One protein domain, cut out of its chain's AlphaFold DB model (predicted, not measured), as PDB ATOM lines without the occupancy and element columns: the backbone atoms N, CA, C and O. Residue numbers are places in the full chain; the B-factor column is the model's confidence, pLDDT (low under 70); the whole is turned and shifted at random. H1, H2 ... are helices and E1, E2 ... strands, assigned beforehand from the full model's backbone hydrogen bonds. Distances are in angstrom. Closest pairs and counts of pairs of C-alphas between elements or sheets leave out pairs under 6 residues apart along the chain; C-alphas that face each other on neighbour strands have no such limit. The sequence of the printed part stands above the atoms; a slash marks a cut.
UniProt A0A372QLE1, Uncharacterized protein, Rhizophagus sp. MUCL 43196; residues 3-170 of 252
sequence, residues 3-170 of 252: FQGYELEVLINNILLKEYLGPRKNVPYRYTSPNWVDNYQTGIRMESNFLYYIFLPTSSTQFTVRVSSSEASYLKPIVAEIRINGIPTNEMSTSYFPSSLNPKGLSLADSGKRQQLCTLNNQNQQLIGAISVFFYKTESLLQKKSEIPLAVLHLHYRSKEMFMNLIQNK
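This is residues 3 to 170 of the 252 residues of an uncharacterized protein of Rhizophagus sp. MUCL 43196 (UniProt A0A372QLE1). Two strongly twisted sheets lie face to face as a sandwich: a small one of E1, E6 and E9, and a larger, branched one in which E7, E10 and E11 run side by side. Beyond E11 the larger sheet goes on into E3 with E4 and E5 with E2, while E8 pairs with the first residues of E7; the short helix H1 follows E11 at one end, where residues 164 to 170 stick out. The printed part has 168 residues, with eleven named strands, E1 to E11, followed by one named helix, and is mostly strand. The small sheet, in the order E1, E6, E9, is antiparallel and the branched one mixed. The whole is compact, with a radius of gyration of the C-alphas of 16.3 A and spans of 47 by 33 by 32 A.

E1, residues 6 to 12, is antiparallel to E6, residues 61 to 69, with N 9 and O 66 within hydrogen-bond range at 2.8 A. E6 is also antiparallel to E9, residues 114 to 120, with N 63 and O 118 at 2.9 A. E2, residues 20 to 23, is antiparallel to E5, residues 50 to 55, with N 20 and O 53 at 2.9 A. E3, residues 36 to 38, and E4, residues 45 to 47, form a hairpin, with N 46 and O 37 at 2.8 A. E7, residues 78 to 86, and E8, residues 106 to 108, form another, with N 106 and O 80 at 2.8 A. E10, residues 128 to 138, is antiparallel to E7, with N 81 and O 134 at 2.8 A, and forms a hairpin with E11, residues 145 to 158, with N 133 and O 153 at 2.8 A. On the other side of E11 from E10 lie E3, antiparallel, with N 38 and O 150 at 2.8 A, and E5, parallel, with N 156 and O 52 at 2.8 A. Across the sandwich, the closest C-alphas of E1 and E11 are those of Leu 8 and Leu 153, 7.0 A apart. H1, residues 160 to 168, is on the branched sheet and stands up from it at 54 degrees; its O i to N i+4 pairs are each within hydrogen-bond range.

E1 begins at C-alpha 6, (178.598, 397.431, 249.203), and spans 20.7 A; E6 spans 26.3 A, E7 25.8 A and E10 31.8 A. E11 spans 30.6 A and bends by 82 degrees at residue 148. H1, 12.3 A long, ends at C-alpha 168, (203.339, 392.349, 229.957).

The two C-alphas farthest apart, those of Leu 141 and Gln 168, are 51.4 A apart. The printed part has no cut. The links E2 to E3 and E7 to E8 are long. The model's pLDDT is under 70 in residues 26 to 31, 86 to 104, 122 to 126, 139 to 144 and 166 to 170.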
ATOM      1  N   PHE A   3     182.293 399.458 246.865       95.38
ATOM      2  CA  PHE A   3     181.665 400.248 245.812       95.38
ATOM      3  C   PHE A   3     180.238 400.619 246.209       95.38
ATOM      4  O   PHE A   3     179.421 399.745 246.487       95.38
ATOM      5  N   GLN A   4     179.954 401.927 246.249       94.19
ATOM      6  CA  GLN A   4     178.621 402.483 246.531       94.19
ATOM      7  C   GLN A   4     177.951 401.876 247.785       94.19
ATOM      8  O   GLN A   4     176.776 401.533 247.761       94.19
ATOM      9  N   GLY A   5     178.716 401.695 248.870       93.75
ATOM     10  CA  GLY A   5     178.199 401.161 250.137       93.75
ATOM     11  C   GLY A   5     178.136 399.632 250.237       93.75
ATOM     12  O   GLY A   5     177.773 399.112 251.289       93.75
ATOM     13  N   TYR A   6     178.522 398.894 249.195       96.88
ATOM     14  CA  TYR A   6     178.598 397.431 249.203       96.88
ATOM     15  C   TYR A   6     180.050 396.968 249.222       96.88
ATOM     16  O   TYR A   6     180.892 397.502 248.493       96.88
ATOM     17  N   GLU A   7     180.339 395.961 250.039       97.56
ATOM     18  CA  GLU A   7     181.695 395.485 250.278       97.56
ATOM     19  C   GLU A   7     181.814 393.978 250.029       97.56
ATOM     20  O   GLU A   7     180.953 393.185 250.416       97.56
ATOM     21  N   LEU A   8     182.915 393.599 249.382       97.12
ATOM     22  CA  LEU A   8     183.346 392.230 249.138       97.12
ATOM     23  C   LEU A   8     184.843 392.128 249.442       97.12
ATOM     24  O   LEU A   8     185.647 392.798 248.800       97.12
ATOM     25  N   GLU A   9     185.227 391.264 250.369       97.25
ATOM     26  CA  GLU A   9     186.615 390.976 250.727       97.25
ATOM     27  C   GLU A   9     186.925 389.494 250.548       97.25
ATOM     28  O   GLU A   9     186.064 388.630 250.733       97.25
ATOM     29  N   VAL A  10     188.189 389.194 250.262       95.50
ATOM     30  CA  VAL A  10     188.698 387.823 250.211       95.50
ATOM     31  C   VAL A  10     189.917 387.708 251.106       95.50
ATOM     32  O   VAL A  10     190.827 388.530 251.030       95.50
ATOM     33  N   LEU A  11     189.934 386.679 251.949       95.25
ATOM     34  CA  LEU A  11     190.996 386.435 252.912       95.25
ATOM     35  C   LEU A  11     191.545 385.019 252.791       95.25
ATOM     36  O   LEU A  11     190.780 384.069 252.654       95.25
ATOM     37  N   ILE A  12     192.856 384.863 252.947       92.00
ATOM     38  CA  ILE A  12     193.518 383.563 253.124       92.00
ATOM     39  C   ILE A  12     194.185 383.581 254.492       92.00
ATOM     40  O   ILE A  12     194.883 384.537 254.815       92.00
ATOM     41  N   ASN A  13     193.957 382.554 255.316       91.50
ATOM     42  CA  ASN A  13     194.491 382.490 256.684       91.50
ATOM     43  C   ASN A  13     194.193 383.762 257.500       91.50
ATOM     44  O   ASN A  13     195.041 384.258 258.234       91.50
ATOM     45  N   ASN A  14     192.983 384.311 257.334       91.94
ATOM     46  CA  ASN A  14     192.526 385.556 257.962       91.94
ATOM     47  C   ASN A  14     193.292 386.832 257.537       91.94
ATOM     48  O   ASN A  14     193.114 387.883 258.148       91.94
ATOM     49  N   ILE A  15     194.104 386.764 256.478       95.31
ATOM     50  CA  ILE A  15     194.819 387.901 255.888       95.31
ATOM     51  C   ILE A  15     194.059 388.371 254.649       95.31
ATOM     52  O   ILE A  15     193.819 387.582 253.734       95.31
ATOM     53  N   LEU A  16     193.689 389.653 254.621       96.12
ATOM     54  CA  LEU A  16     193.021 390.286 253.483       96.12
ATOM     55  C   LEU A  16     193.932 390.280 252.250       96.12
ATOM     56  O   LEU A  16     195.077 390.728 252.309       96.12
ATOM     57  N   LEU A  17     193.413 389.787 251.126       94.06
ATOM     58  CA  LEU A  17     194.137 389.801 249.863       94.06
ATOM     59  C   LEU A  17     194.165 391.203 249.260       94.06
ATOM     60  O   LEU A  17     193.177 391.933 249.272       94.06
ATOM     61  N   LYS A  18     195.318 391.557 248.688       92.19
ATOM     62  CA  LYS A  18     195.509 392.827 247.989       92.19
ATOM     63  C   LYS A  18     194.734 392.843 246.674       92.19
ATOM     64  O   LYS A  18     194.801 391.890 245.896       92.19
ATOM     65  N   GLU A  19     194.075 393.967 246.424       91.88
ATOM     66  CA  GLU A  19     193.299 394.217 245.214       91.88
ATOM     67  C   GLU A  19     194.082 395.039 244.193       91.88
ATOM     68  O   GLU A  19     194.865 395.926 244.542       91.88
ATOM     69  N   TYR A  20     193.832 394.750 242.920       88.12
ATOM     70  CA  TYR A  20     194.420 395.435 241.777       88.12
ATOM     71  C   TYR A  20     193.309 395.921 240.852       88.12
ATOM     72  O   TYR A  20     192.349 395.195 240.592       88.12
ATOM     73  N   LEU A  21     193.433 397.149 240.355       87.12
ATOM     74  CA  LEU A  21     192.399 397.805 239.557       87.12
ATOM     75  C   LEU A  21     192.778 397.788 238.080       87.12
ATOM     76  O   LEU A  21     193.879 398.195 237.725       87.12
ATOM     77  N   GLY A  22     191.860 397.364 237.217       82.44
ATOM     78  CA  GLY A  22     191.988 397.463 235.762       82.44
ATOM     79  C   GLY A  22     190.892 398.358 235.167       82.44
ATOM     80  O   GLY A  22     189.766 398.340 235.666       82.44
ATOM     81  N   PRO A  23     191.161 399.147 234.113       82.50
ATOM     82  CA  PRO A  23     190.147 399.971 233.466       82.50
ATOM     83  C   PRO A  23     189.080 399.100 232.793       82.50
ATOM     84  O   PRO A  23     189.393 398.243 231.968       82.50
ATOM     85  N   ARG A  24     187.801 399.369 233.076       81.38
ATOM     86  CA  ARG A  24     186.675 398.626 232.490       81.38
ATOM     87  C   ARG A  24     186.530 398.844 230.985       81.38
ATOM     88  O   ARG A  24     186.157 397.919 230.267       81.38
ATOM     89  N   LYS A  25     186.822 400.056 230.512       76.69
ATOM     90  CA  LYS A  25     186.624 400.488 229.117       76.69
ATOM     91  C   LYS A  25     187.357 399.638 228.069       76.69
ATOM     92  O   LYS A  25     186.947 399.628 226.917       76.69
ATOM     93  N   ASN A  26     188.400 398.911 228.469       65.31
ATOM     94  CA  ASN A  26     189.244 398.140 227.556       65.31
ATOM     95  C   ASN A  26     188.896 396.644 227.525       65.31
ATOM     96  O   ASN A  26     189.587 395.886 226.852       65.31
ATOM     97  N   VAL A  27     187.860 396.194 228.248       67.75
ATOM     98  CA  VAL A  27     187.510 394.768 228.314       67.75
ATOM     99  C   VAL A  27     186.074 394.530 227.831       67.75
ATOM    100  O   VAL A  27     185.141 395.132 228.367       67.75
ATOM    101  N   PRO A  28     185.844 393.667 226.825       66.44
ATOM    102  CA  PRO A  28     184.493 393.383 226.340       66.44
ATOM    103  C   PRO A  28     183.588 392.730 227.402       66.44
ATOM    104  O   PRO A  28     184.029 391.865 228.160       66.44
ATOM    105  N   TYR A  29     182.291 393.075 227.389       65.69
ATOM    106  CA  TYR A  29     181.277 392.540 228.321       65.69
ATOM    107  C   TYR A  29     181.177 391.008 228.301       65.69
ATOM    108  O   TYR A  29     180.904 390.404 229.333       65.69
ATOM    109  N   ARG A  30     181.452 390.366 227.155       61.84
ATOM    110  CA  ARG A  30     181.437 388.896 227.029       61.84
ATOM    111  C   ARG A  30     182.472 388.188 227.913       61.84
ATOM    112  O   ARG A  30     182.325 386.999 228.161       61.84
ATOM    113  N   TYR A  31     183.510 388.894 228.365       61.75
ATOM    114  CA  TYR A  31     184.591 388.322 229.175       61.75
ATOM    115  C   TYR A  31     184.522 388.737 230.649       61.75
ATOM    116  O   TYR A  31     185.098 388.073 231.510       61.75
ATOM    117  N   THR A  32     183.849 389.849 230.955       70.56
ATOM    118  CA  THR A  32     183.729 390.376 232.319       70.56
ATOM    119  C   THR A  32     182.542 391.332 232.437       70.56
ATOM    120  O   THR A  32     182.425 392.338 231.727       70.56
ATOM    121  N   SER A  33     181.655 391.001 233.371       75.88
ATOM    122  CA  SER A  33     180.553 391.861 233.779       75.88
ATOM    123  C   SER A  33     181.066 393.001 234.665       75.88
ATOM    124  O   SER A  33     181.961 392.787 235.485       75.88
ATOM    125  N   PRO A  34     180.521 394.222 234.521       84.12
ATOM    126  CA  PRO A  34     180.887 395.334 235.381       84.12
ATOM    127  C   PRO A  34     180.377 395.106 236.803       84.12
ATOM    128  O   PRO A  34     179.354 394.459 237.023       84.12
ATOM    129  N   ASN A  35     181.063 395.719 237.759       92.44
ATOM    130  CA  ASN A  35     180.490 395.959 239.076       92.44
ATOM    131  C   ASN A  35     179.421 397.033 238.957       92.44
ATOM    132  O   ASN A  35     179.670 398.049 238.304       92.44
ATOM    133  N   TRP A  36     178.272 396.848 239.593       94.81
ATOM    134  CA  TRP A  36     177.201 397.830 239.517       94.81
ATOM    135  C   TRP A  36     176.336 397.869 240.768       94.81
ATOM    136  O   TRP A  36     176.227 396.889 241.503       94.81
ATOM    137  N   VAL A  37     175.713 399.026 240.986       95.88
ATOM    138  CA  VAL A  37     174.713 399.261 242.032       95.88
ATOM    139  C   VAL A  37     173.558 400.040 241.425       95.88
ATOM    140  O   VAL A  37     173.775 401.057 240.765       95.88
ATOM    141  N   ASP A  38     172.337 399.571 241.643       92.88
ATOM    142  CA  ASP A  38     171.136 400.274 241.215       92.88
ATOM    143  C   ASP A  38     170.803 401.370 242.234       92.88
ATOM    144  O   ASP A  38     170.653 401.132 243.433       92.88
ATOM    145  N   ASN A  39     170.697 402.610 241.760       86.06
ATOM    146  CA  ASN A  39     170.296 403.725 242.598       86.06
ATOM    147  C   ASN A  39     168.790 403.628 242.875       86.06
ATOM    148  O   ASN A  39     167.973 403.855 241.984       86.06
ATOM    149  N   TYR A  40     168.411 403.339 244.120       75.19
ATOM    150  CA  TYR A  40     167.005 403.126 244.484       75.19
ATOM    151  C   TYR A  40     166.106 404.354 244.261       75.19
ATOM    152  O   TYR A  40     164.917 404.204 243.995       75.19
ATOM    153  N   GLN A  41     166.652 405.570 244.367       79.25
ATOM    154  CA  GLN A  41     165.876 406.806 244.217       79.25
ATOM    155  C   GLN A  41     165.581 407.130 242.750       79.25
ATOM    156  O   GLN A  41     164.516 407.650 242.437       79.25
ATOM    157  N   THR A  42     166.530 406.841 241.861       84.62
ATOM    158  CA  THR A  42     166.455 407.228 240.442       84.62
ATOM    159  C   THR A  42     166.147 406.056 239.513       84.62
ATOM    160  O   THR A  42     165.785 406.276 238.362       84.62
ATOM    161  N   GLY A  43     166.308 404.816 239.981       81.81
ATOM    162  CA  GLY A  43     166.223 403.605 239.163       81.81
ATOM    163  C   GLY A  43     167.389 403.431 238.184       81.81
ATOM    164  O   GLY A  43     167.360 402.521 237.361       81.81
ATOM    165  N   ILE A  44     168.407 404.296 238.242       90.81
ATOM    166  CA  ILE A  44     169.546 404.267 237.322       90.81
ATOM    167  C   ILE A  44     170.625 403.328 237.863       90.81
ATOM    168  O   ILE A  44     171.039 403.434 239.020       90.81
ATOM    169  N   ARG A  45     171.130 402.446 236.997       93.00
ATOM    170  CA  ARG A  45     172.289 401.601 237.285       93.00
ATOM    171  C   ARG A  45     173.581 402.407 237.233       93.00
ATOM    172  O   ARG A  45     173.897 403.018 236.215       93.00
ATOM    173  N   MET A  46     174.352 402.361 238.313       93.81
ATOM    174  CA  MET A  46     175.688 402.943 238.391       93.81
ATOM    175  C   MET A  46     176.731 401.844 238.217       93.81
ATOM    176  O   MET A  46     176.885 400.991 239.090       93.81
ATOM    177  N   GLU A  47     177.456 401.868 237.101       93.88
ATOM    178  CA  GLU A  47     178.542 400.925 236.832       93.88
ATOM    179  C   GLU A  47     179.895 401.484 237.288       93.88
ATOM    180  O   GLU A  47     180.175 402.680 237.196       93.88
ATOM    181  N   SER A  48     180.763 400.603 237.779       92.00
ATOM    182  CA  SER A  48     182.149 400.938 238.087       92.00
ATOM    183  C   SER A  48     182.964 401.110 236.805       92.00
ATOM    184  O   SER A  48     182.958 400.252 235.921       92.00
ATOM    185  N   ASN A  49     183.792 402.155 236.770       90.00
ATOM    186  CA  ASN A  49     184.806 402.348 235.727       90.00
ATOM    187  C   ASN A  49     185.995 401.374 235.846       90.00
ATOM    188  O   ASN A  49     186.871 401.351 234.974       90.00
ATOM    189  N   PHE A  50     186.030 400.574 236.913       89.50
ATOM    190  CA  PHE A  50     187.105 399.641 237.225       89.50
ATOM    191  C   PHE A  50     186.615 398.203 237.372       89.50
ATOM    192  O   PHE A  50     185.545 397.922 237.927       89.50
ATOM    193  N   LEU A  51     187.477 397.302 236.924       88.62
ATOM    194  CA  LEU A  51     187.490 395.889 237.255       88.62
ATOM    195  C   LEU A  51     188.469 395.658 238.404       88.62
ATOM    196  O   LEU A  51     189.510 396.310 238.475       88.62
ATOM    197  N   TYR A  52     188.138 394.720 239.282       91.38
ATOM    198  CA  TYR A  52     188.914 394.435 240.482       91.38
ATOM    199  C   TYR A  52     189.482 393.030 240.398       91.38
ATOM    200  O   TYR A  52     188.780 392.096 240.003       91.38
ATOM    201  N   TYR A  53     190.747 392.891 240.777       89.69
ATOM    202  CA  TYR A  53     191.493 391.650 240.658       89.69
ATOM    203  C   TYR A  53     192.188 391.286 241.961       89.69
ATOM    204  O   TYR A  53     192.647 392.164 242.689       89.69
ATOM    205  N   ILE A  54     192.323 389.987 242.205       91.25
ATOM    206  CA  ILE A  54     193.130 389.417 243.287       91.25
ATOM    207  C   ILE A  54     193.976 388.259 242.768       91.25
ATOM    208  O   ILE A  54     193.652 387.638 241.750       91.25
ATOM    209  N   PHE A  55     195.036 387.930 243.502       88.62
ATOM    210  CA  PHE A  55     195.824 386.731 243.235       88.62
ATOM    211  C   PHE A  55     195.422 385.626 244.188       88.62
ATOM    212  O   PHE A  55     195.460 385.806 245.404       88.62
ATOM    213  N   LEU A  56     195.082 384.479 243.615       86.31
ATOM    214  CA  LEU A  56     194.925 383.247 244.367       86.31
ATOM    215  C   LEU A  56     196.099 382.307 244.046       86.31
ATOM    216  O   LEU A  56     196.572 382.290 242.901       86.31
ATOM    217  N   PRO A  57     196.607 381.550 245.038       80.69
ATOM    218  CA  PRO A  57     197.623 380.531 244.803       80.69
ATOM    219  C   PRO A  57     197.137 379.488 243.794       80.69
ATOM    220  O   PRO A  57     195.953 379.169 243.731       80.69
ATOM    221  N   THR A  58     198.062 378.932 243.014       74.44
ATOM    222  CA  THR A  58     197.751 377.887 242.028       74.44
ATOM    223  C   THR A  58     197.445 376.533 242.665       74.44
ATOM    224  O   THR A  58     196.851 375.692 242.002       74.44
ATOM    225  N   SER A  59     197.804 376.323 243.933       76.88
ATOM    226  CA  SER A  59     197.444 375.140 244.717       76.88
ATOM    227  C   SER A  59     195.988 375.180 245.192       76.88
ATOM    228  O   SER A  59     195.388 376.254 245.289       76.88
ATOM    229  N   SER A  60     195.434 374.020 245.572       78.50
ATOM    230  CA  SER A  60     194.160 373.983 246.308       78.50
ATOM    231  C   SER A  60     194.237 374.917 247.520       78.50
ATOM    232  O   SER A  60     195.196 374.865 248.293       78.50
ATOM    233  N   THR A  61     193.271 375.828 247.622       80.00
ATOM    234  CA  THR A  61     193.311 376.945 248.567       80.00
ATOM    235  C   THR A  61     191.960 377.108 249.246       80.00
ATOM    236  O   THR A  61     190.928 377.239 248.584       80.00
ATOM    237  N   GLN A  62     191.976 377.159 250.577       85.81
ATOM    238  CA  GLN A  62     190.849 377.640 251.370       85.81
ATOM    239  C   GLN A  62     190.951 379.154 251.545       85.81
ATOM    240  O   GLN A  62     192.012 379.689 251.867       85.81
ATOM    241  N   PHE A  63     189.837 379.846 251.350       88.81
ATOM    242  CA  PHE A  63     189.737 381.287 251.534       88.81
ATOM    243  C   PHE A  63     188.375 381.648 252.115       88.81
ATOM    244  O   PHE A  63     187.391 380.933 251.959       88.81
ATOM    245  N   THR A  64     188.316 382.767 252.818       91.88
ATOM    246  CA  THR A  64     187.076 383.325 253.351       91.88
ATOM    247  C   THR A  64     186.637 384.482 252.478       91.88
ATOM    248  O   THR A  64     187.429 385.381 252.205       91.88
ATOM    249  N   VAL A  65     185.372 384.482 252.075       93.12
ATOM    250  CA  VAL A  65     184.721 385.643 251.470       93.12
ATOM    251  C   VAL A  65     183.969 386.381 252.571       93.12
ATOM    252  O   VAL A  65     183.155 385.764 253.259       93.12
ATOM    253  N   ARG A  66     184.234 387.680 252.753       96.31
ATOM    254  CA  ARG A  66     183.447 388.551 253.644       96.31
ATOM    255  C   ARG A  66     182.663 389.563 252.840       96.31
ATOM    256  O   ARG A  66     183.154 390.085 251.845       96.31
ATOM    257  N   VAL A  67     181.449 389.832 253.290       96.31
ATOM    258  CA  VAL A  67     180.530 390.761 252.646       96.31
ATOM    259  C   VAL A  67     179.845 391.631 253.687       96.31
ATOM    260  O   VAL A  67     179.539 391.177 254.793       96.31
ATOM    261  N   SER A  68     179.588 392.874 253.312       96.88
ATOM    262  CA  SER A  68     178.888 393.867 254.129       96.88
ATOM    263  C   SER A  68     178.166 394.850 253.218       96.88
ATOM    264  O   SER A  68     178.460 394.970 252.026       96.88
ATOM    265  N   SER A  69     177.201 395.563 253.789       95.94
ATOM    266  CA  SER A  69     176.558 396.690 253.126       95.94
ATOM    267  C   SER A  69     176.230 397.769 254.150       95.94
ATOM    268  O   SER A  69     175.657 397.464 255.194       95.94
ATOM    269  N   SER A  70     176.557 399.028 253.853       94.62
ATOM    270  CA  SER A  70     176.119 400.181 254.653       94.62
ATOM    271  C   SER A  70     174.612 400.422 254.556       94.62
ATOM    272  O   SER A  70     174.042 401.081 255.420       94.62
ATOM    273  N   GLU A  71     173.969 399.874 253.525       91.06
ATOM    274  CA  GLU A  71     172.525 399.972 253.304       91.06
ATOM    275  C   GLU A  71     171.734 398.950 254.135       91.06
ATOM    276  O   GLU A  71     170.518 399.084 254.309       91.06
ATOM    277  N   ALA A  72     172.411 397.918 254.647       91.31
ATOM    278  CA  ALA A  72     171.791 396.873 255.445       91.31
ATOM    279  C   ALA A  72     171.455 397.377 256.853       91.31
ATOM    280  O   ALA A  72     172.284 397.931 257.575       91.31
ATOM    281  N   SER A  73     170.217 397.134 257.272       90.38
ATOM    282  CA  SER A  73     169.756 397.403 258.633       90.38
ATOM    283  C   SER A  73     168.655 396.428 259.023       90.38
ATOM    284  O   SER A  73     168.083 395.753 258.168       90.38
ATOM    285  N   TYR A  74     168.293 396.404 260.304       85.31
ATOM    286  CA  TYR A  74     167.246 395.512 260.798       85.31
ATOM    287  C   TYR A  74     165.907 395.724 260.071       85.31
ATOM    288  O   TYR A  74     165.198 394.770 259.764       85.31
ATOM    289  N   LEU A  75     165.586 396.980 259.736       86.75
ATOM    290  CA  LEU A  75     164.370 397.350 259.005       86.75
ATOM    291  C   LEU A  75     164.497 397.177 257.486       86.75
ATOM    292  O   LEU A  75     163.490 397.164 256.778       86.75
ATOM    293  N   LYS A  76     165.725 397.076 256.972       87.81
ATOM    294  CA  LYS A  76     166.030 396.902 255.548       87.81
ATOM    295  C   LYS A  76     167.099 395.815 255.378       87.81
ATOM    296  O   LYS A  76     168.238 396.139 255.034       87.81
ATOM    297  N   PRO A  77     166.770 394.542 255.656       87.81
ATOM    298  CA  PRO A  77     167.750 393.480 255.547       87.81
ATOM    299  C   PRO A  77     168.078 393.197 254.081       87.81
ATOM    300  O   PRO A  77     167.215 393.263 253.196       87.81
ATOM    301  N   ILE A  78     169.330 392.834 253.832       90.88
ATOM    302  CA  ILE A  78     169.850 392.486 252.509       90.88
ATOM    303  C   ILE A  78     170.291 391.026 252.521       90.88
ATOM    304  O   ILE A  78     170.898 390.568 253.480       90.88
ATOM    305  N   VAL A  79     170.014 390.292 251.446       90.25
ATOM    306  CA  VAL A  79     170.539 388.935 251.256       90.25
ATOM    307  C   VAL A  79     171.710 389.000 250.286       90.25
ATOM    308  O   VAL A  79     171.541 389.448 249.155       90.25
ATOM    309  N   ALA A  80     172.885 388.545 250.708       90.69
ATOM    310  CA  ALA A  80     174.069 388.452 249.861       90.69
ATOM    311  C   ALA A  80     174.278 387.009 249.382       90.69
ATOM    312  O   ALA A  80     174.503 386.097 250.176       90.69
ATOM    313  N   GLU A  81     174.224 386.791 248.073       89.50
ATOM    314  CA  GLU A  81     174.504 385.500 247.449       89.50
ATOM    315  C   GLU A  81     175.901 385.517 246.830       89.50
ATOM    316  O   GLU A  81     176.169 386.280 245.901       89.50
ATOM    317  N   ILE A  82     176.786 384.665 247.344       87.25
ATOM    318  CA  ILE A  82     178.154 384.520 246.850       87.25
ATOM    319  C   ILE A  82     178.170 383.430 245.775       87.25
ATOM    320  O   ILE A  82     177.735 382.304 246.011       87.25
ATOM    321  N   ARG A  83     178.703 383.758 244.597       86.06
ATOM    322  CA  ARG A  83     178.934 382.839 243.478       86.06
ATOM    323  C   ARG A  83     180.398 382.872 243.082       86.06
ATOM    324  O   ARG A  83     180.988 383.943 242.981       86.06
ATOM    325  N   ILE A  84     180.990 381.713 242.838       82.88
ATOM    326  CA  ILE A  84     182.417 381.598 242.529       82.88
ATOM    327  C   ILE A  84     182.569 380.842 241.221       82.88
ATOM    328  O   ILE A  84     182.412 379.630 241.174       82.88
ATOM    329  N   ASN A  85     182.889 381.571 240.162       76.62
ATOM    330  CA  ASN A  85     183.040 381.006 238.831       76.62
ATOM    331  C   ASN A  85     184.519 380.954 238.489       76.62
ATOM    332  O   ASN A  85     185.280 381.817 238.922       76.62
ATOM    333  N   GLY A  86     184.920 379.993 237.675       65.69
ATOM    334  CA  GLY A  86     186.211 379.968 237.003       65.69
ATOM    335  C   GLY A  86     186.066 379.146 235.743       65.69
ATOM    336  O   GLY A  86     185.294 378.198 235.776       65.69
ATOM    337  N   ILE A  87     186.681 379.571 234.639       47.38
ATOM    338  CA  ILE A  87     186.536 378.899 233.343       47.38
ATOM    339  C   ILE A  87     187.208 377.534 233.468       47.38
ATOM    340  O   ILE A  87     188.433 377.493 233.579       47.38
ATOM    341  N   PRO A  88     186.470 376.420 233.416       43.69
ATOM    342  CA  PRO A  88     187.069 375.183 232.975       43.69
ATOM    343  C   PRO A  88     187.060 375.200 231.451       43.69
ATOM    344  O   PRO A  88     186.035 375.435 230.812       43.69
ATOM    345  N   THR A  89     188.201 374.932 230.843       36.69
ATOM    346  CA  THR A  89     188.353 374.866 229.383       36.69
ATOM    347  C   THR A  89     187.611 373.687 228.729       36.69
ATOM    348  O   THR A  89     187.847 373.395 227.568       36.69
ATOM    349  N   ASN A  90     186.688 373.031 229.442       35.28
ATOM    350  CA  ASN A  90     185.760 372.040 228.909       35.28
ATOM    351  C   ASN A  90     184.319 372.477 229.208       35.28
ATOM    352  O   ASN A  90     183.908 372.560 230.371       35.28
ATOM    353  N   GLU A  91     183.541 372.696 228.143       34.28
ATOM    354  CA  GLU A  91     182.158 373.203 228.138       34.28
ATOM    355  C   GLU A  91     181.143 372.362 228.947       34.28
ATOM    356  O   GLU A  91     179.997 372.767 229.110       34.28
ATOM    357  N   MET A  92     181.545 371.234 229.544       33.66
ATOM    358  CA  MET A  92     180.710 370.474 230.489       33.66
ATOM    359  C   MET A  92     180.784 370.946 231.947       33.66
ATOM    360  O   MET A  92     180.076 370.408 232.794       33.66
ATOM    361  N   SER A  93     181.612 371.939 232.273       32.47
ATOM    362  CA  SER A  93     181.702 372.460 233.643       32.47
ATOM    363  C   SER A  93     181.471 373.961 233.712       32.47
ATOM    364  O   SER A  93     182.170 374.700 234.391       32.47
ATOM    365  N   THR A  94     180.368 374.440 233.138       29.08
ATOM    366  CA  THR A  94     179.690 375.532 233.846       29.08
ATOM    367  C   THR A  94     179.541 375.060 235.288       29.08
ATOM    368  O   THR A  94     178.858 374.063 235.535       29.08
ATOM    369  N   SER A  95     180.261 375.690 236.215       29.84
ATOM    370  CA  SER A  95     180.070 375.496 237.645       29.84
ATOM    371  C   SER A  95     178.665 376.002 237.940       29.84
ATOM    372  O   SER A  95     178.440 377.144 238.328       29.84
ATOM    373  N   TYR A  96     177.689 375.142 237.659       32.31
ATOM    374  CA  TYR A  96     176.360 375.223 238.203       32.31
ATOM    375  C   TYR A  96     176.571 375.118 239.703       32.31
ATOM    376  O   TYR A  96     176.775 374.034 240.251       32.31
ATOM    377  N   PHE A  97     176.524 376.263 240.379       35.53
ATOM    378  CA  PHE A  97     175.989 376.220 241.722       35.53
ATOM    379  C   PHE A  97     174.602 375.597 241.610       35.53
ATOM    380  O   PHE A  97     173.850 375.943 240.689       35.53
ATOM    381  N   PRO A  98     174.294 374.633 242.484       30.89
ATOM    382  CA  PRO A  98     173.066 373.892 242.378       30.89
ATOM    383  C   PRO A  98     171.918 374.893 242.405       30.89
ATOM    384  O   PRO A  98     171.860 375.783 243.259       30.89
ATOM    385  N   SER A  99     170.956 374.674 241.518       30.88
ATOM    386  CA  SER A  99     169.547 374.843 241.834       30.88
ATOM    387  C   SER A  99     169.195 373.991 243.068       30.88
ATOM    388  O   SER A  99     168.348 373.107 243.019       30.88
ATOM    389  N   SER A 100     169.856 374.208 244.209       33.62
ATOM    390  CA  SER A 100     169.263 373.818 245.469       33.62
ATOM    391  C   SER A 100     168.089 374.767 245.628       33.62
ATOM    392  O   SER A 100     168.200 375.971 245.388       33.62
ATOM    393  N   LEU A 101     166.934 374.233 245.995       35.88
ATOM    394  CA  LEU A 101     165.711 375.003 246.188       35.88
ATOM    395  C   LEU A 101     165.825 376.131 247.244       35.88
ATOM    396  O   LEU A 101     164.814 376.747 247.545       35.88
ATOM    397  N   ASN A 102     167.016 376.404 247.805       41.28
ATOM    398  CA  ASN A 102     167.360 377.563 248.629       41.28
ATOM    399  C   ASN A 102     168.898 377.706 248.769       41.28
ATOM    400  O   ASN A 102     169.459 377.170 249.733       41.28
ATOM    401  N   PRO A 103     169.621 378.453 247.908       46.75
ATOM    402  CA  PRO A 103     170.911 378.992 248.319       46.75
ATOM    403  C   PRO A 103     170.629 379.970 249.464       46.75
ATOM    404  O   PRO A 103     170.089 381.055 249.244       46.75
ATOM    405  N   LYS A 104     170.910 379.573 250.712       59.91
ATOM    406  CA  LYS A 104     170.791 380.470 251.870       59.91
ATOM    407  C   LYS A 104     171.875 381.537 251.738       59.91
ATOM    408  O   LYS A 104     172.984 381.358 252.230       59.91
ATOM    409  N   GLY A 105     171.569 382.610 251.010       72.75
ATOM    410  CA  GLY A 105     172.401 383.802 250.987       72.75
ATOM    411  C   GLY A 105     172.638 384.302 252.412       72.75
ATOM    412  O   GLY A 105     171.854 384.043 253.328       72.75
ATOM    413  N   LEU A 106     173.746 385.002 252.611       82.25
ATOM    414  CA  LEU A 106     174.087 385.582 253.897       82.25
ATOM    415  C   LEU A 106     173.114 386.727 254.191       82.25
ATOM    416  O   LEU A 106     173.051 387.699 253.439       82.25
ATOM    417  N   SER A 107     172.354 386.605 255.277       86.38
ATOM    418  CA  SER A 107     171.460 387.669 255.734       86.38
ATOM    419  C   SER A 107     172.269 388.779 256.408       86.38
ATOM    420  O   SER A 107     172.959 388.553 257.404       86.38
ATOM    421  N   LEU A 108     172.187 389.978 255.841       87.38
ATOM    422  CA  LEU A 108     172.772 391.212 256.346       87.38
ATOM    423  C   LEU A 108     171.651 392.016 257.016       87.38
ATOM    424  O   LEU A 108     170.906 392.740 256.355       87.38
ATOM    425  N   ALA A 109     171.499 391.843 258.330       85.31
ATOM    426  CA  ALA A 109     170.540 392.592 259.152       85.31
ATOM    427  C   ALA A 109     171.161 393.843 259.804       85.31
ATOM    428  O   ALA A 109     170.487 394.587 260.509       85.31
ATOM    429  N   ASP A 110     172.452 394.064 259.587       87.00
ATOM    430  CA  ASP A 110     173.243 395.186 260.071       87.00
ATOM    431  C   ASP A 110     174.381 395.462 259.079       87.00
ATOM    432  O   ASP A 110     174.588 394.709 258.124       87.00
ATOM    433  N   SER A 111     175.145 396.525 259.326       87.94
ATOM    434  CA  SER A 111     176.349 396.851 258.557       87.94
ATOM    435  C   SER A 111     177.544 395.942 258.881       87.94
ATOM    436  O   SER A 111     178.661 396.201 258.432       87.94
ATOM    437  N   GLY A 112     177.345 394.913 259.710       91.12
ATOM    438  CA  GLY A 112     178.384 393.981 260.114       91.12
ATOM    439  C   GLY A 112     178.818 393.075 258.966       91.12
ATOM    440  O   GLY A 112     178.045 392.737 258.067       91.12
ATOM    441  N   LYS A 113     180.079 392.639 259.013       93.69
ATOM    442  CA  LYS A 113     180.623 391.697 258.032       93.69
ATOM    443  C   LYS A 113     180.067 390.300 258.282       93.69
ATOM    444  O   LYS A 113     180.190 389.755 259.379       93.69
ATOM    445  N   ARG A 114     179.494 389.692 257.245       92.88
ATOM    446  CA  ARG A 114     179.154 388.263 257.210       92.88
ATOM    447  C   ARG A 114     180.143 387.535 256.327       92.88
ATOM    448  O   ARG A 114     180.739 388.135 255.440       92.88
ATOM    449  N   GLN A 115     180.354 386.253 256.597       92.00
ATOM    450  CA  GLN A 115     181.427 385.517 255.948       92.00
ATOM    451  C   GLN A 115     181.033 384.097 255.575       92.00
ATOM    452  O   GLN A 115     180.227 383.467 256.258       92.00
ATOM    453  N   GLN A 116     181.653 383.598 254.513       86.75
ATOM    454  CA  GLN A 116     181.532 382.224 254.052       86.75
ATOM    455  C   GLN A 116     182.928 381.666 253.776       86.75
ATOM    456  O   GLN A 116     183.750 382.314 253.125       86.75
ATOM    457  N   LEU A 117     183.199 380.466 254.293       84.94
ATOM    458  CA  LEU A 117     184.411 379.721 253.968       84.94
ATOM    459  C   LEU A 117     184.227 379.033 252.611       84.94
ATOM    460  O   LEU A 117     183.192 378.418 252.349       84.94
ATOM    461  N   CYS A 118     185.236 379.140 251.758       83.62
ATOM    462  CA  CYS A 118     185.237 378.615 250.405       83.62
ATOM    463  C   CYS A 118     186.524 377.827 250.154       83.62
ATOM    464  O   CYS A 118     187.588 378.158 250.679       83.62
ATOM    465  N   THR A 119     186.428 376.805 249.309       78.75
ATOM    466  CA  THR A 119     187.574 376.003 248.874       78.75
ATOM    467  C   THR A 119     187.641 376.052 247.359       78.75
ATOM    468  O   THR A 119     186.656 375.752 246.687       78.75
ATOM    469  N   LEU A 120     188.800 376.420 246.822       76.06
ATOM    470  CA  LEU A 120     189.095 376.349 245.397       76.06
ATOM    471  C   LEU A 120     190.052 375.189 245.161       76.06
ATOM    472  O   LEU A 120     191.210 375.242 245.571       76.06
ATOM    473  N   ASN A 121     189.564 374.144 244.499       71.06
ATOM    474  CA  ASN A 121     190.387 373.024 244.068       71.06
ATOM    475  C   ASN A 121     190.927 373.322 242.674       71.06
ATOM    476  O   ASN A 121     190.172 373.308 241.708       71.06
ATOM    477  N   ASN A 122     192.226 373.586 242.576       65.56
ATOM    478  CA  ASN A 122     192.889 373.764 241.292       65.56
ATOM    479  C   ASN A 122     193.778 372.547 241.009       65.56
ATOM    480  O   ASN A 122     194.835 372.393 241.618       65.56
ATOM    481  N   GLN A 123     193.321 371.655 240.130       59.38
ATOM    482  CA  GLN A 123     194.019 370.418 239.761       59.38
ATOM    483  C   GLN A 123     194.629 370.509 238.349       59.38
ATOM    484  O   GLN A 123     194.401 369.623 237.540       59.38
ATOM    485  N   ASN A 124     195.438 371.542 238.072       52.75
ATOM    486  CA  ASN A 124     196.241 371.741 236.838       52.75
ATOM    487  C   ASN A 124     195.692 372.713 235.774       52.75
ATOM    488  O   ASN A 124     196.039 372.574 234.604       52.75
ATOM    489  N   GLN A 125     194.896 373.727 236.130       59.38
ATOM    490  CA  GLN A 125     194.475 374.747 235.157       59.38
ATOM    491  C   GLN A 125     194.956 376.155 235.523       59.38
ATOM    492  O   GLN A 125     195.219 376.478 236.690       59.38
ATOM    493  N   GLN A 126     195.097 377.002 234.494       66.50
ATOM    494  CA  GLN A 126     195.310 378.435 234.670       66.50
ATOM    495  C   GLN A 126     194.153 378.978 235.505       66.50
ATOM    496  O   GLN A 126     192.997 378.956 235.088       66.50
ATOM    497  N   LEU A 127     194.467 379.412 236.724       76.06
ATOM    498  CA  LEU A 127     193.468 379.837 237.688       76.06
ATOM    499  C   LEU A 127     192.800 381.124 237.196       76.06
ATOM    500  O   LEU A 127     193.363 382.206 237.347       76.06
ATOM    501  N   ILE A 128     191.625 381.001 236.581       79.75
ATOM    502  CA  ILE A 128     190.894 382.104 235.952       79.75
ATOM    503  C   ILE A 128     189.464 382.084 236.434       79.75
ATOM    504  O   ILE A 128     188.722 381.165 236.104       79.75
ATOM    505  N   GLY A 129     189.035 383.142 237.114       84.00
ATOM    506  CA  GLY A 129     187.627 383.267 237.447       84.00
ATOM    507  C   GLY A 129     187.227 384.568 238.109       84.00
ATOM    508  O   GLY A 129     187.888 385.599 237.955       84.00
ATOM    509  N   ALA A 130     186.095 384.526 238.800       88.19
ATOM    510  CA  ALA A 130     185.569 385.626 239.584       88.19
ATOM    511  C   ALA A 130     184.794 385.119 240.801       88.19
ATOM    512  O   ALA A 130     183.983 384.198 240.700       88.19
ATOM    513  N   ILE A 131     185.001 385.780 241.934       90.50
ATOM    514  CA  ILE A 131     184.108 385.724 243.088       90.50
ATOM    515  C   ILE A 131     183.116 386.867 242.907       90.50
ATOM    516  O   ILE A 131     183.508 388.025 242.808       90.50
ATOM    517  N   SER A 132     181.839 386.532 242.802       91.75
ATOM    518  CA  SER A 132     180.752 387.468 242.553       91.75
ATOM    519  C   SER A 132     179.788 387.465 243.726       91.75
ATOM    520  O   SER A 132     179.458 386.403 244.244       91.75
ATOM    521  N   VAL A 133     179.310 388.633 244.129       93.00
ATOM    522  CA  VAL A 133     178.319 388.775 245.193       93.00
ATOM    523  C   VAL A 133     177.135 389.540 244.652       93.00
ATOM    524  O   VAL A 133     177.285 390.653 244.154       93.00
ATOM    525  N   PHE A 134     175.965 388.925 244.761       92.69
ATOM    526  CA  PHE A 134     174.689 389.496 244.368       92.69
ATOM    527  C   PHE A 134     173.946 389.894 245.636       92.69
ATOM    528  O   PHE A 134     173.635 389.044 246.470       92.69
ATOM    529  N   PHE A 135     173.677 391.182 245.791       93.06
ATOM    530  CA  PHE A 135     172.955 391.713 246.939       93.06
ATOM    531  C   PHE A 135     171.500 391.913 246.556       93.06
ATOM    532  O   PHE A 135     171.205 392.607 245.589       93.06
ATOM    533  N   TYR A 136     170.586 391.333 247.317       90.75
ATOM    534  CA  TYR A 136     169.154 391.384 247.064       90.75
ATOM    535  C   TYR A 136     168.431 392.077 248.205       90.75
ATOM    536  O   TYR A 136     168.817 391.961 249.371       90.75
ATOM    537  N   LYS A 137     167.323 392.742 247.878       88.44
ATOM    538  CA  LYS A 137     166.388 393.197 248.900       88.44
ATOM    539  C   LYS A 137     165.721 391.978 249.528       88.44
ATOM    540  O   LYS A 137     165.374 391.029 248.830       88.44
ATOM    541  N   THR A 138     165.484 392.027 250.830       83.38
ATOM    542  CA  THR A 138     164.604 391.060 251.486       83.38
ATOM    543  C   THR A 138     163.146 391.513 251.363       83.38
ATOM    544  O   THR A 138     162.801 392.619 251.777       83.38
ATOM    545  N   GLU A 139     162.284 390.680 250.784       69.69
ATOM    546  CA  GLU A 139     160.870 390.989 250.518       69.69
ATOM    547  C   GLU A 139     159.922 390.599 251.657       69.69
ATOM    548  O   GLU A 139     158.788 391.069 251.699       69.69
ATOM    549  N   SER A 140     160.352 389.752 252.594       62.66
ATOM    550  CA  SER A 140     159.498 389.318 253.702       62.66
ATOM    551  C   SER A 140     160.284 389.014 254.974       62.66
ATOM    552  O   SER A 140     161.484 388.746 254.941       62.66
ATOM    553  N   LEU A 141     159.568 388.955 256.101       54.88
ATOM    554  CA  LEU A 141     160.090 388.479 257.390       54.88
ATOM    555  C   LEU A 141     160.670 387.050 257.317       54.88
ATOM    556  O   LEU A 141     161.419 386.649 258.201       54.88
ATOM    557  N   LEU A 142     160.364 386.295 256.253       54.09
ATOM    558  CA  LEU A 142     160.880 384.947 255.987       54.09
ATOM    559  C   LEU A 142     162.187 384.942 255.175       54.09
ATOM    560  O   LEU A 142     162.582 383.897 254.671       54.09
ATOM    561  N   GLN A 143     162.854 386.091 255.022       58.69
ATOM    562  CA  GLN A 143     164.121 386.221 254.289       58.69
ATOM    563  C   GLN A 143     164.031 385.824 252.806       58.69
ATOM    564  O   GLN A 143     165.027 385.446 252.189       58.69
ATOM    565  N   LYS A 144     162.840 385.931 252.198       67.06
ATOM    566  CA  LYS A 144     162.706 385.762 250.750       67.06
ATOM    567  C   LYS A 144     163.415 386.929 250.065       67.06
ATOM    568  O   LYS A 144     163.099 388.083 250.345       67.06
ATOM    569  N   LYS A 145     164.382 386.638 249.198       74.94
ATOM    570  CA  LYS A 145     165.082 387.654 248.407       74.94
ATOM    571  C   LYS A 145     164.251 388.103 247.201       74.94
ATOM    572  O   LYS A 145     163.469 387.311 246.675       74.94
ATOM    573  N   SER A 146     164.470 389.336 246.754       80.94
ATOM    574  CA  SER A 146     163.950 389.841 245.485       80.94
ATOM    575  C   SER A 146     164.507 389.068 244.291       80.94
ATOM    576  O   SER A 146     165.571 388.448 244.368       80.94
ATOM    577  N   GLU A 147     163.799 389.118 243.163       81.50
ATOM    578  CA  GLU A 147     164.254 388.489 241.915       81.50
ATOM    579  C   GLU A 147     165.454 389.230 241.310       81.50
ATOM    580  O   GLU A 147     166.404 388.615 240.821       81.50
ATOM    581  N   ILE A 148     165.429 390.561 241.393       85.69
ATOM    582  CA  ILE A 148     166.451 391.443 240.831       85.69
ATOM    583  C   ILE A 148     167.421 391.864 241.949       85.69
ATOM    584  O   ILE A 148     166.958 392.280 243.021       85.69
ATOM    585  N   PRO A 149     168.748 391.747 241.744       90.06
ATOM    586  CA  PRO A 149     169.728 392.242 242.699       90.06
ATOM    587  C   PRO A 149     169.773 393.775 242.706       90.06
ATOM    588  O   PRO A 149     169.612 394.413 241.676       90.06
ATOM    589  N   LEU A 150     170.030 394.351 243.877       93.00
ATOM    590  CA  LEU A 150     170.294 395.776 244.092       93.00
ATOM    591  C   LEU A 150     171.725 396.157 243.705       93.00
ATOM    592  O   LEU A 150     171.993 397.286 243.308       93.00
ATOM    593  N   ALA A 151     172.655 395.221 243.872       95.06
ATOM    594  CA  ALA A 151     174.062 395.423 243.585       95.06
ATOM    595  C   ALA A 151     174.715 394.106 243.186       95.06
ATOM    596  O   ALA A 151     174.346 393.035 243.683       95.06
ATOM    597  N   VAL A 152     175.725 394.203 242.327       94.69
ATOM    598  CA  VAL A 152     176.597 393.088 241.975       94.69
ATOM    599  C   VAL A 152     178.045 393.541 242.012       94.69
ATOM    600  O   VAL A 152     178.441 394.483 241.323       94.69
ATOM    601  N   LEU A 153     178.836 392.835 242.815       96.00
ATOM    602  CA  LEU A 153     180.280 393.011 242.901       96.00
ATOM    603  C   LEU A 153     180.976 391.756 242.371       96.00
ATOM    604  O   LEU A 153     180.549 390.640 242.647       96.00
ATOM    605  N   HIS A 154     182.058 391.946 241.637       93.31
ATOM    606  CA  HIS A 154     182.869 390.959 240.953       93.31
ATOM    607  C   HIS A 154     184.340 391.222 241.277       93.31
ATOM    608  O   HIS A 154     184.901 392.273 240.953       93.31
ATOM    609  N   LEU A 155     184.977 390.217 241.867       92.62
ATOM    610  CA  LEU A 155     186.400 390.193 242.145       92.62
ATOM    611  C   LEU A 155     187.053 389.089 241.317       92.62
ATOM    612  O   LEU A 155     186.876 387.897 241.579       92.62
ATOM    613  N   HIS A 156     187.784 389.482 240.280       89.00
ATOM    614  CA  HIS A 156     188.408 388.565 239.340       89.00
ATOM    615  C   HIS A 156     189.677 387.964 239.938       89.00
ATOM    616  O   HIS A 156     190.671 388.654 240.144       89.00
ATOM    617  N   TYR A 157     189.686 386.660 240.181       88.19
ATOM    618  CA  TYR A 157     190.894 385.999 240.653       88.19
ATOM    619  C   TYR A 157     191.718 385.463 239.486       88.19
ATOM    620  O   TYR A 157     191.175 384.957 238.496       88.19
ATOM    621  N   ARG A 158     193.038 385.596 239.595       84.50
ATOM    622  CA  ARG A 158     194.014 385.071 238.635       84.50
ATOM    623  C   ARG A 158     195.166 384.384 239.364       84.50
ATOM    624  O   ARG A 158     195.461 384.734 240.509       84.50
ATOM    625  N   SER A 159     195.851 383.453 238.699       82.88
ATOM    626  CA  SER A 159     197.201 383.080 239.129       82.88
ATOM    627  C   SER A 159     198.143 384.275 238.947       82.88
ATOM    628  O   SER A 159     197.943 385.112 238.060       82.88
ATOM    629  N   LYS A 160     199.190 384.354 239.777       81.50
ATOM    630  CA  LYS A 160     200.205 385.414 239.664       81.50
ATOM    631  C   LYS A 160     200.815 385.452 238.260       81.50
ATOM    632  O   LYS A 160     200.912 386.519 237.673       81.50
ATOM    633  N   GLU A 161     201.177 384.292 237.720       80.12
ATOM    634  CA  GLU A 161     201.757 384.155 236.381       80.12
ATOM    635  C   GLU A 161     200.848 384.746 235.300       80.12
ATOM    636  O   GLU A 161     201.269 385.608 234.531       80.12
ATOM    637  N   MET A 162     199.569 384.366 235.290       77.31
ATOM    638  CA  MET A 162     198.648 384.866 234.281       77.31
ATOM    639  C   MET A 162     198.416 386.371 234.408       77.31
ATOM    640  O   MET A 162     198.303 387.073 233.404       77.31
ATOM    641  N   PHE A 163     198.352 386.887 235.633       75.12
ATOM    642  CA  PHE A 163     198.221 388.320 235.838       75.12
ATOM    643  C   PHE A 163     199.426 389.092 235.285       75.12
ATOM    644  O   PHE A 163     199.242 390.096 234.598       75.12
ATOM    645  N   MET A 164     200.644 388.599 235.523       76.25
ATOM    646  CA  MET A 164     201.853 389.205 234.959       76.25
ATOM    647  C   MET A 164     201.840 389.148 233.428       76.25
ATOM    648  O   MET A 164     202.170 390.148 232.795       76.25
ATOM    649  N   ASN A 165     201.352 388.057 232.829       73.56
ATOM    650  CA  ASN A 165     201.174 387.969 231.377       73.56
ATOM    651  C   ASN A 165     200.186 389.023 230.846       73.56
ATOM    652  O   ASN A 165     200.433 389.621 229.800       73.56
ATOM    653  N   LEU A 166     199.088 389.303 231.559       69.06
ATOM    654  CA  LEU A 166     198.130 390.349 231.164       69.06
ATOM    655  C   LEU A 166     198.746 391.754 231.203       69.06
ATOM    656  O   LEU A 166     198.420 392.580 230.347       69.06
ATOM    657  N   ILE A 167     199.634 392.015 232.169       69.56
ATOM    658  CA  ILE A 167     200.394 393.269 232.251       69.56
ATOM    659  C   ILE A 167     201.395 393.364 231.099       69.56
ATOM    660  O   ILE A 167     201.396 394.351 230.366       69.56
ATOM    661  N   GLN A 168     202.248 392.348 230.937       69.56
ATOM    662  CA  GLN A 168     203.339 392.349 229.957       69.56
ATOM    663  C   GLN A 168     202.816 392.482 228.527       69.56
ATOM    664  O   GLN A 168     203.345 393.267 227.742       69.56
ATOM    665  N   ASN A 169     201.714 391.795 228.220       66.06
ATOM    666  CA  ASN A 169     201.063 391.864 226.915       66.06
ATOM    667  C   ASN A 169     200.204 393.129 226.728       66.06
ATOM    668  O   ASN A 169     199.496 393.236 225.730       66.06
ATOM    669  N   LYS A 170     200.227 394.079 227.680       63.59
ATOM    670  CA  LYS A 170     199.442 395.330 227.669       63.59
ATOM    671  C   LYS A 170     197.942 395.119 227.435       63.59
ATOM    672  O   LYS A 170     197.245 396.022 226.976       63.59
TER     673      LYS A 170